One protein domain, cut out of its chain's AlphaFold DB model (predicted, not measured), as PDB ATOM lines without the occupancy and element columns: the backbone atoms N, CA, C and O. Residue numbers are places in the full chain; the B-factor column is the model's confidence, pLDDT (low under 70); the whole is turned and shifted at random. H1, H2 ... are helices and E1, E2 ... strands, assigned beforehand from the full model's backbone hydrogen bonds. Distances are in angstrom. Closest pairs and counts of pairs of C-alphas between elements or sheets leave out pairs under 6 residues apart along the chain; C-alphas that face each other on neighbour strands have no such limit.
ATOM      1  N   GLN A   2     217.110 344.437 310.517       63.94
ATOM      2  CA  GLN A   2     218.248 344.021 309.667       63.94
ATOM      3  C   GLN A   2     217.993 342.780 308.780       63.94
ATOM      4  O   GLN A   2     218.406 342.768 307.624       63.94
ATOM      5  N   LEU A   3     217.242 341.780 309.260       74.62
ATOM      6  CA  LEU A   3     216.860 340.591 308.471       74.62
ATOM      7  C   LEU A   3     216.021 340.932 307.224       74.62
ATOM      8  O   LEU A   3     216.188 340.316 306.174       74.62
ATOM      9  N   THR A   4     215.154 341.943 307.316       76.88
ATOM     10  CA  THR A   4     214.306 342.396 306.201       76.88
ATOM     11  C   THR A   4     215.126 343.132 305.141       76.88
ATOM     12  O   THR A   4     214.932 342.906 303.951       76.88
ATOM     13  N   ILE A   5     216.096 343.954 305.559       80.88
ATOM     14  CA  ILE A   5     217.007 344.669 304.648       80.88
ATOM     15  C   ILE A   5     217.880 343.672 303.876       80.88
ATOM     16  O   ILE A   5     217.959 343.749 302.651       80.88
ATOM     17  N   ALA A   6     218.468 342.691 304.566       82.56
ATOM     18  CA  ALA A   6     219.271 341.648 303.928       82.56
ATOM     19  C   ALA A   6     218.451 340.813 302.924       82.56
ATOM     20  O   ALA A   6     218.928 340.503 301.832       82.56
ATOM     21  N   GLY A   7     217.196 340.489 303.262       85.12
ATOM     22  CA  GLY A   7     216.273 339.798 302.361       85.12
ATOM     23  C   GLY A   7     215.947 340.604 301.099       85.12
ATOM     24  O   GLY A   7     215.993 340.052 300.000       85.12
ATOM     25  N   ASN A   8     215.685 341.904 301.248       87.56
ATOM     26  CA  ASN A   8     215.379 342.799 300.132       87.56
ATOM     27  C   ASN A   8     216.579 342.976 299.191       87.56
ATOM     28  O   ASN A   8     216.419 342.855 297.979       87.56
ATOM     29  N   LEU A   9     217.780 343.198 299.737       89.94
ATOM     30  CA  LEU A   9     219.008 343.331 298.944       89.94
ATOM     31  C   LEU A   9     219.316 342.052 298.164       89.94
ATOM     32  O   LEU A   9     219.619 342.106 296.973       89.94
ATOM     33  N   ARG A  10     219.167 340.889 298.810       91.81
ATOM     34  CA  ARG A  10     219.324 339.594 298.143       91.81
ATOM     35  C   ARG A  10     218.305 339.414 297.016       91.81
ATOM     36  O   ARG A  10     218.681 338.988 295.931       91.81
ATOM     37  N   GLY A  11     217.035 339.740 297.263       91.50
ATOM     38  CA  GLY A  11     215.979 339.661 296.252       91.50
ATOM     39  C   GLY A  11     216.258 340.556 295.044       91.50
ATOM     40  O   GLY A  11     216.135 340.099 293.910       91.50
ATOM     41  N   ALA A  12     216.690 341.798 295.279       90.94
ATOM     42  CA  ALA A  12     217.064 342.739 294.225       90.94
ATOM     43  C   ALA A  12     218.234 342.211 293.381       90.94
ATOM     44  O   ALA A  12     218.097 342.097 292.167       90.94
ATOM     45  N   ALA A  13     219.323 341.770 294.022       92.50
ATOM     46  CA  ALA A  13     220.481 341.210 293.326       92.50
ATOM     47  C   ALA A  13     220.126 339.959 292.495       92.50
ATOM     48  O   ALA A  13     220.609 339.789 291.377       92.50
ATOM     49  N   MET A  14     219.242 339.094 293.009       94.31
ATOM     50  CA  MET A  14     218.734 337.935 292.264       94.31
ATOM     51  C   MET A  14     217.888 338.338 291.052       94.31
ATOM     52  O   MET A  14     217.967 337.690 290.008       94.31
ATOM     53  N   ALA A  15     217.062 339.380 291.173       94.56
ATOM     54  CA  ALA A  15     216.294 339.902 290.047       94.56
ATOM     55  C   ALA A  15     217.219 340.529 288.993       94.56
ATOM     56  O   ALA A  15     217.038 340.267 287.807       94.56
ATOM     57  N   ASP A  16     218.233 341.287 289.414       94.44
ATOM     58  CA  ASP A  16     219.232 341.889 288.531       94.44
ATOM     59  C   ASP A  16     219.987 340.834 287.716       94.44
ATOM     60  O   ASP A  16     219.970 340.881 286.486       94.44
ATOM     61  N   ALA A  17     220.551 339.824 288.383       95.19
ATOM     62  CA  ALA A  17     221.252 338.732 287.710       95.19
ATOM     63  C   ALA A  17     220.329 337.941 286.764       95.19
ATOM     64  O   ALA A  17     220.740 337.518 285.682       95.19
ATOM     65  N   ALA A  18     219.060 337.753 287.140       96.75
ATOM     66  CA  ALA A  18     218.082 337.102 286.275       96.75
ATOM     67  C   ALA A  18     217.735 337.950 285.042       96.75
ATOM     68  O   ALA A  18     217.535 337.395 283.964       96.75
ATOM     69  N   ALA A  19     217.676 339.278 285.166       96.38
ATOM     70  CA  ALA A  19     217.449 340.161 284.028       96.38
ATOM     71  C   ALA A  19     218.656 340.160 283.069       96.38
ATOM     72  O   ALA A  19     218.454 340.101 281.857       96.38
ATOM     73  N   ASP A  20     219.886 340.118 283.597       96.38
ATOM     74  CA  ASP A  20     221.113 339.963 282.801       96.38
ATOM     75  C   ASP A  20     221.105 338.641 282.020       96.38
ATOM     76  O   ASP A  20     221.275 338.619 280.798       96.38
ATOM     77  N   GLY A  21     220.816 337.534 282.712       95.75
ATOM     78  CA  GLY A  21     220.678 336.217 282.090       95.75
ATOM     79  C   GLY A  21     219.521 336.147 281.086       95.75
ATOM     80  O   GLY A  21     219.600 335.410 280.104       95.75
ATOM     81  N   GLY A  22     218.473 336.948 281.287       96.56
ATOM     82  CA  GLY A  22     217.378 337.123 280.339       96.56
ATOM     83  C   GLY A  22     217.841 337.660 278.986       96.56
ATOM     84  O   GLY A  22     217.439 337.122 277.956       96.56
ATOM     85  N   ILE A  23     218.733 338.658 278.973       96.94
ATOM     86  CA  ILE A  23     219.323 339.163 277.726       96.94
ATOM     87  C   ILE A  23     220.129 338.063 277.029       96.94
ATOM     88  O   ILE A  23     219.946 337.845 275.834       96.94
ATOM     89  N   ALA A  24     220.965 337.325 277.765       95.06
ATOM     90  CA  ALA A  24     221.745 336.227 277.189       95.06
ATOM     91  C   ALA A  24     220.849 335.140 276.564       95.06
ATOM     92  O   ALA A  24     221.103 334.694 275.447       95.06
ATOM     93  N   ARG A  25     219.757 334.758 277.243       95.69
ATOM     94  CA  ARG A  25     218.764 333.806 276.712       95.69
ATOM     95  C   ARG A  25     218.083 334.322 275.451       95.69
ATOM     96  O   ARG A  25     217.919 333.560 274.507       95.69
ATOM     97  N   ALA A  26     217.716 335.602 275.431       96.44
ATOM     98  CA  ALA A  26     217.098 336.217 274.266       96.44
ATOM     99  C   ALA A  26     218.040 336.248 273.055       96.44
ATOM    100  O   ALA A  26     217.595 335.993 271.944       96.44
ATOM    101  N   ILE A  27     219.332 336.524 273.257       95.12
ATOM    102  CA  ILE A  27     220.325 336.518 272.172       95.12
ATOM    103  C   ILE A  27     220.427 335.133 271.528       95.12
ATOM    104  O   ILE A  27     220.421 335.051 270.303       95.12
ATOM    105  N   VAL A  28     220.498 334.066 272.332       92.94
ATOM    106  CA  VAL A  28     220.569 332.686 271.819       92.94
ATOM    107  C   VAL A  28     219.303 332.346 271.035       92.94
ATOM    108  O   VAL A  28     219.400 332.035 269.855       92.94
ATOM    109  N   ALA A  29     218.125 332.531 271.642       94.06
ATOM    110  CA  ALA A  29     216.848 332.245 270.988       94.06
ATOM    111  C   ALA A  29     216.701 332.994 269.652       94.06
ATOM    112  O   ALA A  29     216.381 332.393 268.635       94.06
ATOM    113  N   LEU A  30     217.008 334.297 269.618       93.62
ATOM    114  CA  LEU A  30     216.934 335.081 268.381       93.62
ATOM    115  C   LEU A  30     217.980 334.661 267.338       93.62
ATOM    116  O   LEU A  30     217.715 334.790 266.145       93.62
ATOM    117  N   SER A  31     219.151 334.180 267.763       90.88
ATOM    118  CA  SER A  31     220.176 333.661 266.845       90.88
ATOM    119  C   SER A  31     219.745 332.340 266.206       90.88
ATOM    120  O   SER A  31     220.020 332.126 265.029       90.88
ATOM    121  N   ASP A  32     219.009 331.517 266.952       90.44
ATOM    122  CA  ASP A  32     218.462 330.236 266.496       90.44
ATOM    123  C   ASP A  32     217.126 330.396 265.736       90.44
ATOM    124  O   ASP A  32     216.554 329.422 265.247       90.44
ATOM    125  N   GLY A  33     216.618 331.629 265.605       89.62
ATOM    126  CA  GLY A  33     215.335 331.918 264.957       89.62
ATOM    127  C   GLY A  33     214.114 331.533 265.800       89.62
ATOM    128  O   GLY A  33     213.003 331.429 265.280       89.62
ATOM    129  N   GLU A  34     214.302 331.323 267.100       92.75
ATOM    130  CA  GLU A  34     213.252 330.950 268.037       92.75
ATOM    131  C   GLU A  34     212.475 332.167 268.558       92.75
ATOM    132  O   GLU A  34     212.988 333.279 268.722       92.75
ATOM    133  N   ALA A  35     211.201 331.941 268.878       92.50
ATOM    134  CA  ALA A  35     210.369 332.954 269.507       92.50
ATOM    135  C   ALA A  35     210.805 333.212 270.958       92.50
ATOM    136  O   ALA A  35     211.054 332.288 271.736       92.50
ATOM    137  N   LEU A  36     210.811 334.485 271.364       95.25
ATOM    138  CA  LEU A  36     211.053 334.848 272.757       95.25
ATOM    139  C   LEU A  36     209.882 334.406 273.637       95.25
ATOM    140  O   LEU A  36     208.749 334.855 273.469       95.25
ATOM    141  N   THR A  37     210.176 333.559 274.619       92.94
ATOM    142  CA  THR A  37     209.203 333.066 275.595       92.94
ATOM    143  C   THR A  37     209.538 333.555 277.000       92.94
ATOM    144  O   THR A  37     210.682 333.886 277.326       92.94
ATOM    145  N   THR A  38     208.520 333.626 277.860       94.31
ATOM    146  CA  THR A  38     208.746 333.853 279.292       94.31
ATOM    147  C   THR A  38     209.535 332.675 279.853       94.31
ATOM    148  O   THR A  38     209.139 331.525 279.682       94.31
ATOM    149  N   THR A  39     210.630 332.960 280.553       94.38
ATOM    150  CA  THR A  39     211.526 331.937 281.103       94.38
ATOM    151  C   THR A  39     211.777 332.154 282.595       94.38
ATOM    152  O   THR A  39     211.241 333.084 283.203       94.38
ATOM    153  N   ARG A  40     212.567 331.281 283.223       95.75
ATOM    154  CA  ARG A  40     212.920 331.359 284.643       95.75
ATOM    155  C   ARG A  40     214.422 331.185 284.829       95.75
ATOM    156  O   ARG A  40     215.019 330.279 284.258       95.75
ATOM    157  N   ILE A  41     215.012 332.022 285.679       94.50
ATOM    158  CA  ILE A  41     216.385 331.858 286.172       94.50
ATOM    159  C   ILE A  41     216.331 331.911 287.697       94.50
ATOM    160  O   ILE A  41     215.906 332.909 288.285       94.50
ATOM    161  N   GLY A  42     216.717 330.809 288.344       93.56
ATOM    162  CA  GLY A  42     216.552 330.641 289.787       93.56
ATOM    163  C   GLY A  42     215.089 330.814 290.211       93.56
ATOM    164  O   GLY A  42     214.192 330.179 289.661       93.56
ATOM    165  N   ALA A  43     214.847 331.701 291.178       92.94
ATOM    166  CA  ALA A  43     213.506 332.022 291.673       92.94
ATOM    167  C   ALA A  43     212.805 333.160 290.899       92.94
ATOM    168  O   ALA A  43     211.695 333.550 291.262       92.94
ATOM    169  N   SER A  44     213.435 333.707 289.855       96.62
ATOM    170  CA  SER A  44     212.932 334.864 289.109       96.62
ATOM    171  C   SER A  44     212.300 334.445 287.785       96.62
ATOM    172  O   SER A  44     212.913 333.733 286.991       96.62
ATOM    173  N   THR A  45     211.086 334.924 287.518       97.31
ATOM    174  CA  THR A  45     210.428 334.797 286.209       97.31
ATOM    175  C   THR A  45     210.824 335.979 285.332       97.31
ATOM    176  O   THR A  45     210.808 337.117 285.797       97.31
ATOM    177  N   ILE A  46     211.179 335.723 284.076       97.06
ATOM    178  CA  ILE A  46     211.717 336.715 283.147       97.06
ATOM    179  C   ILE A  46     210.787 336.833 281.951       97.06
ATOM    180  O   ILE A  46     210.596 335.872 281.207       97.06
ATOM    181  N   ARG A  47     210.253 338.034 281.740       97.06
ATOM    182  CA  ARG A  47     209.540 338.393 280.516       97.06
ATOM    183  C   ARG A  47     210.528 339.006 279.532       97.06
ATOM    184  O   ARG A  47     211.188 339.991 279.868       97.06
ATOM    185  N   LEU A  48     210.599 338.431 278.339       96.75
ATOM    186  CA  LEU A  48     211.463 338.877 277.252       96.75
ATOM    187  C   LEU A  48     210.631 339.559 276.165       96.75
ATOM    188  O   LEU A  48     209.491 339.172 275.915       96.75
ATOM    189  N   ALA A  49     211.203 340.574 275.535       95.38
ATOM    190  CA  ALA A  49     210.686 341.188 274.321       95.38
ATOM    191  C   ALA A  49     211.862 341.641 273.456       95.38
ATOM    192  O   ALA A  49     212.920 341.989 273.983       95.38
ATOM    193  N   ALA A  50     211.672 341.650 272.143       93.38
ATOM    194  CA  ALA A  50     212.621 342.238 271.217       93.38
ATOM    195  C   ALA A  50     211.880 343.054 270.168       93.38
ATOM    196  O   ALA A  50     210.814 342.661 269.694       93.38
ATOM    197  N   HIS A  51     212.470 344.184 269.806       90.50
ATOM    198  CA  HIS A  51     211.967 345.068 268.772       90.50
ATOM    199  C   HIS A  51     213.062 345.280 267.735       90.50
ATOM    200  O   HIS A  51     214.212 345.577 268.072       90.50
ATOM    201  N   SER A  52     212.710 345.117 266.461       88.00
ATOM    202  CA  SER A  52     213.614 345.494 265.381       88.00
ATOM    203  C   SER A  52     213.785 347.006 265.391       88.00
ATOM    204  O   SER A  52     212.805 347.750 265.382       88.00
ATOM    205  N   ILE A  53     215.033 347.468 265.381       91.38
ATOM    206  CA  ILE A  53     215.321 348.893 265.184       91.38
ATOM    207  C   ILE A  53     215.493 349.236 263.700       91.38
ATOM    208  O   ILE A  53     215.728 350.395 263.369       91.38
ATOM    209  N   ALA A  54     215.379 348.247 262.805       92.31
ATOM    210  CA  ALA A  54     215.600 348.425 261.373       92.31
ATOM    211  C   ALA A  54     214.590 349.384 260.731       92.31
ATOM    212  O   ALA A  54     214.901 349.997 259.719       92.31
ATOM    213  N   GLY A  55     213.401 349.537 261.320       93.88
ATOM    214  CA  GLY A  55     212.377 350.479 260.871       93.88
ATOM    215  C   GLY A  55     212.508 351.900 261.422       93.88
ATOM    216  O   GLY A  55     211.662 352.732 261.115       93.88
ATOM    217  N   ILE A 185     219.807 344.170 263.722       92.19
ATOM    218  CA  ILE A 185     219.996 344.836 265.007       92.19
ATOM    219  C   ILE A 185     218.650 344.884 265.719       92.19
ATOM    220  O   ILE A 185     217.649 345.349 265.170       92.19
ATOM    221  N   VAL A 186     218.639 344.398 266.954       93.56
ATOM    222  CA  VAL A 186     217.448 344.283 267.794       93.56
ATOM    223  C   VAL A 186     217.676 344.992 269.118       93.56
ATOM    224  O   VAL A 186     218.769 344.949 269.685       93.56
ATOM    225  N   GLU A 187     216.640 345.650 269.623       95.00
ATOM    226  CA  GLU A 187     216.589 346.089 271.012       95.00
ATOM    227  C   GLU A 187     215.852 345.027 271.828       95.00
ATOM    228  O   GLU A 187     214.695 344.716 271.557       95.00
ATOM    229  N   ILE A 188     216.543 344.444 272.804       96.19
ATOM    230  CA  ILE A 188     216.056 343.373 273.667       96.19
ATOM    231  C   ILE A 188     215.750 343.958 275.042       96.19
ATOM    232  O   ILE A 188     216.618 344.566 275.671       96.19
ATOM    233  N   ALA A 189     214.541 343.706 275.533       96.69
ATOM    234  CA  ALA A 189     214.114 344.013 276.887       96.69
ATOM    235  C   ALA A 189     213.934 342.722 277.696       96.69
ATOM    236  O   ALA A 189     213.187 341.826 277.298       96.69
ATOM    237  N   ALA A 190     214.559 342.655 278.870       97.19
ATOM    238  CA  ALA A 190     214.355 341.587 279.844       97.19
ATOM    239  C   ALA A 190     213.845 342.177 281.158       97.19
ATOM    240  O   ALA A 190     214.467 343.070 281.728       97.19
ATOM    241  N   VAL A 191     212.712 341.681 281.657       97.06
ATOM    242  CA  VAL A 191     212.141 342.095 282.946       97.06
ATOM    243  C   VAL A 191     212.045 340.884 283.858       97.06
ATOM    244  O   VAL A 191     211.226 339.997 283.621       97.06
ATOM    245  N   ALA A 192     212.849 340.869 284.916       97.19
ATOM    246  CA  ALA A 192     212.836 339.832 285.934       97.19
ATOM    247  C   ALA A 192     211.928 340.229 287.103       97.19
ATOM    248  O   ALA A 192     211.986 341.357 287.591       97.19
ATOM    249  N   SER A 193     211.104 339.291 287.562       96.81
ATOM    250  CA  SER A 193     210.275 339.405 288.765       96.81
ATOM    251  C   SER A 193     210.571 338.221 289.681       96.81
ATOM    252  O   SER A 193     210.388 337.070 289.281       96.81
ATOM    253  N   GLY A 194     211.055 338.504 290.889       92.25
ATOM    254  CA  GLY A 194     211.498 337.517 291.869       92.25
ATOM    255  C   GLY A 194     210.745 337.597 293.204       92.25
ATOM    256  O   GLY A 194     209.791 338.371 293.356       92.25
ATOM    257  N   PRO A 195     211.160 336.793 294.199       86.50
ATOM    258  CA  PRO A 195     210.563 336.781 295.531       86.50
ATOM    259  C   PRO A 195     210.595 338.158 296.209       86.50
ATOM    260  O   PRO A 195     211.456 338.989 295.927       86.50
ATOM    261  N   GLY A 196     209.658 338.403 297.129       84.19
ATOM    262  CA  GLY A 196     209.618 339.661 297.887       84.19
ATOM    263  C   GLY A 196     209.307 340.899 297.037       84.19
ATOM    264  O   GLY A 196     209.679 342.002 297.421       84.19
ATOM    265  N   ARG A 197     208.637 340.722 295.886       86.19
ATOM    266  CA  ARG A 197     208.348 341.776 294.890       86.19
ATOM    267  C   ARG A 197     209.601 342.406 294.266       86.19
ATOM    268  O   ARG A 197     209.506 343.483 293.679       86.19
ATOM    269  N   ALA A 198     210.753 341.741 294.360       93.56
ATOM    270  CA  ALA A 198     211.957 342.184 293.678       93.56
ATOM    271  C   ALA A 198     211.724 342.207 292.165       93.56
ATOM    272  O   ALA A 198     211.210 341.246 291.586       93.56
ATOM    273  N   ARG A 199     212.099 343.311 291.523       95.19
ATOM    274  CA  ARG A 199     211.953 343.494 290.083       95.19
ATOM    275  C   ARG A 199     213.179 344.200 289.537       95.19
ATOM    276  O   ARG A 199     213.607 345.199 290.104       95.19
ATOM    277  N   ALA A 200     213.683 343.707 288.418       95.94
ATOM    278  CA  ALA A 200     214.769 344.331 287.680       95.94
ATOM    279  C   ALA A 200     214.448 344.326 286.188       95.94
ATOM    280  O   ALA A 200     213.676 343.493 285.701       95.94
ATOM    281  N   ALA A 201     215.034 345.270 285.463       96.19
ATOM    282  CA  ALA A 201     214.922 345.346 284.018       96.19
ATOM    283  C   ALA A 201     216.300 345.555 283.395       96.19
ATOM    284  O   ALA A 201     217.158 346.219 283.980       96.19
ATOM    285  N   ARG A 202     216.482 345.004 282.198       96.56
ATOM    286  CA  ARG A 202     217.644 345.219 281.342       96.56
ATOM    287  C   ARG A 202     217.209 345.529 279.932       96.56
ATOM    288  O   ARG A 202     216.226 344.970 279.442       96.56
ATOM    289  N   CYS A 203     217.981 346.398 279.299       95.88
ATOM    290  CA  CYS A 203     217.831 346.730 277.901       95.88
ATOM    291  C   CYS A 203     219.180 346.617 277.201       95.88
ATOM    292  O   CYS A 203     220.173 347.191 277.660       95.88
ATOM    293  N   ALA A 204     219.212 345.908 276.080       96.50
ATOM    294  CA  ALA A 204     220.404 345.785 275.260       96.50
ATOM    295  C   ALA A 204     220.071 345.996 273.785       96.50
ATOM    296  O   ALA A 204     219.107 345.434 273.279       96.50
ATOM    297  N   VAL A 205     220.901 346.768 273.086       95.31
ATOM    298  CA  VAL A 205     220.877 346.813 271.621       95.31
ATOM    299  C   VAL A 205     221.943 345.854 271.127       95.31
ATOM    300  O   VAL A 205     223.119 346.015 271.464       95.31
ATOM    301  N   VAL A 206     221.541 344.857 270.349       95.50
ATOM    302  CA  VAL A 206     222.401 343.752 269.925       95.50
ATOM    303  C   VAL A 206     222.360 343.637 268.412       95.50
ATOM    304  O   VAL A 206     221.287 343.591 267.820       95.50
ATOM    305  N   ARG A 207     223.537 343.575 267.793       93.69
ATOM    306  CA  ARG A 207     223.689 343.151 266.403       93.69
ATOM    307  C   ARG A 207     223.887 341.644 266.381       93.69
ATOM    308  O   ARG A 207     224.869 341.171 266.951       93.69
ATOM    309  N   LEU A 208     222.975 340.921 265.749       91.44
ATOM    310  CA  LEU A 208     223.041 339.473 265.583       91.44
ATOM    311  C   LEU A 208     223.734 339.152 264.258       91.44
ATOM    312  O   LEU A 208     223.471 339.795 263.247       91.44
ATOM    313  N   SER A 209     224.604 338.151 264.274       89.88
ATOM    314  CA  SER A 209     225.387 337.677 263.133       89.88
ATOM    315  C   SER A 209     225.425 336.140 263.140       89.88
ATOM    316  O   SER A 209     226.508 335.570 263.242       89.88
ATOM    317  N   PRO A 210     224.278 335.441 263.053       80.00
ATOM    318  CA  PRO A 210     224.202 333.995 263.309       80.00
ATOM    319  C   PRO A 210     225.054 333.147 262.349       80.00
ATOM    320  O   PRO A 210     225.459 332.042 262.692       80.00
ATOM    321  N   SER A 211     225.384 333.668 261.164       82.56
ATOM    322  CA  SER A 211     226.288 333.024 260.204       82.56
ATOM    323  C   SER A 211     227.775 333.114 260.574       82.56
ATOM    324  O   SER A 211     228.594 332.417 259.979       82.56
ATOM    325  N   ASN A 212     228.151 333.965 261.534       83.62
ATOM    326  CA  ASN A 212     229.525 334.120 261.999       83.62
ATOM    327  C   ASN A 212     229.724 333.357 263.315       83.62
ATOM    328  O   ASN A 212     229.311 333.816 264.375       83.62
ATOM    329  N   ILE A 213     230.403 332.213 263.249       81.88
ATOM    330  CA  ILE A 213     230.635 331.349 264.416       81.88
ATOM    331  C   ILE A 213     231.585 331.954 265.463       81.88
ATOM    332  O   ILE A 213     231.485 331.615 266.639       81.88
ATOM    333  N   GLU A 214     232.492 332.852 265.068       85.94
ATOM    334  CA  GLU A 214     233.453 333.478 265.990       85.94
ATOM    335  C   GLU A 214     232.823 334.647 266.750       85.94
ATOM    336  O   GLU A 214     233.095 334.874 267.927       85.94
ATOM    337  N   THR A 215     231.970 335.406 266.061       85.38
ATOM    338  CA  THR A 215     231.286 336.583 266.604       85.38
ATOM    339  C   THR A 215     229.795 336.543 266.262       85.38
ATOM    340  O   THR A 215     229.308 337.390 265.506       85.38
ATOM    341  N   PRO A 216     229.039 335.589 266.843       88.44
ATOM    342  CA  PRO A 216     227.630 335.370 266.504       88.44
ATOM    343  C   PRO A 216     226.734 336.548 266.890       88.44
ATOM    344  O   PRO A 216     225.625 336.686 266.383       88.44
ATOM    345  N   TYR A 217     227.209 337.432 267.770       93.31
ATOM    346  CA  TYR A 217     226.557 338.695 268.086       93.31
ATOM    347  C   TYR A 217     227.553 339.738 268.608       93.31
ATOM    348  O   TYR A 217     228.679 339.434 269.007       93.31
ATOM    349  N   ARG A 218     227.116 340.999 268.649       94.50
ATOM    350  CA  ARG A 218     227.801 342.099 269.338       94.50
ATOM    351  C   ARG A 218     226.789 342.956 270.090       94.50
ATOM    352  O   ARG A 218     225.852 343.479 269.490       94.50
ATOM    353  N   ILE A 219     227.017 343.166 271.385       94.94
ATOM    354  CA  ILE A 219     226.249 344.136 272.177       94.94
ATOM    355  C   ILE A 219     226.739 345.543 271.813       94.94
ATOM    356  O   ILE A 219     227.902 345.877 272.015       94.94
ATOM    357  N   LEU A 220     225.855 346.360 271.242       94.12
ATOM    358  CA  LEU A 220     226.129 347.746 270.843       94.12
ATOM    359  C   LEU A 220     225.834 348.743 271.969       94.12
ATOM    360  O   LEU A 220     226.429 349.820 272.029       94.12
ATOM    361  N   ARG A 221     224.883 348.404 272.846       94.19
ATOM    362  CA  ARG A 221     224.526 349.194 274.026       94.19
ATOM    363  C   ARG A 221     223.979 348.283 275.112       94.19
ATOM    364  O   ARG A 221     223.188 347.394 274.809       94.19
ATOM    365  N   TRP A 222     224.341 348.566 276.356       94.69
ATOM    366  CA  TRP A 222     223.826 347.900 277.547       94.69
ATOM    367  C   TRP A 222     223.278 348.934 278.527       94.69
ATOM    368  O   TRP A 222     223.910 349.972 278.739       94.69
ATOM    369  N   ARG A 223     222.109 348.671 279.119       92.56
ATOM    370  CA  ARG A 223     221.483 349.555 280.106       92.56
ATOM    371  C   ARG A 223     220.954 348.766 281.304       92.56
ATOM    372  O   ARG A 223     220.239 347.781 281.108       92.56
ATOM    373  N   PRO A 224     221.221 349.227 282.541       90.19
ATOM    374  CA  PRO A 224     220.769 348.560 283.763       90.19
ATOM    375  C   PRO A 224     219.288 348.831 284.101       90.19
ATOM    376  O   PRO A 224     218.859 348.602 285.226       90.19
TER     377      PRO A 224
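Overview. This is residues 2 to 55 and 185 to 224 of the 229 residues of an uncharacterized protein of Acidiphilium sp. 37-64-53 (UniProt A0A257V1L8). A strongly twisted antiparallel sheet curls round residues 11 to 31 of one long helix, H1, whose earlier residues run on beyond it. The 94 printed residues hold H1, then E1 to E5, in sheet order E1 - E2 - E3 - E4 - E5: mixed class, two layers, the helix on one face. It is only just compact, close to loose, with a radius of gyration of the C-alphas of 14.5 A and spans of 50 by 27 by 22 A.

Arrangement. H1, residues 2 to 31, has every O i to N i+4 pair within hydrogen-bond range. E1, residues 39 to 41, and E2, 44 to 52, form a hairpin at 128 degrees; N 39 and O 46 are 3.0 A apart. E3, 185 to 193, is antiparallel to E2 at 160 degrees, N 47 to O 191 2.9 A. E3, E4, 199 to 208, and E5, 217 to 223, form a meander of two hairpins, each strand antiparallel to the one before: N 190 to O 202 and N 205 to O 221 are both 2.9 A. H1 is on the sheet; its closest C-alphas to E3 are Ala 19 and Ala 192, 5.0 A.

Along the chain. H1 begins at C-alpha 2 (218.248, 344.021, 309.667) and is 44.1 A long. E4, 27.2 A, bends by 53 degrees at residue 205. E5 ends at C-alpha 223 (221.483, 349.555, 280.106).

Size, cuts and confidence. Residues 56 to 184 are not printed; C-alphas 55 and 185 are 10.3 A apart. No link printed whole is long. Of the printed residues, residue 2 alone has a pLDDT under 70.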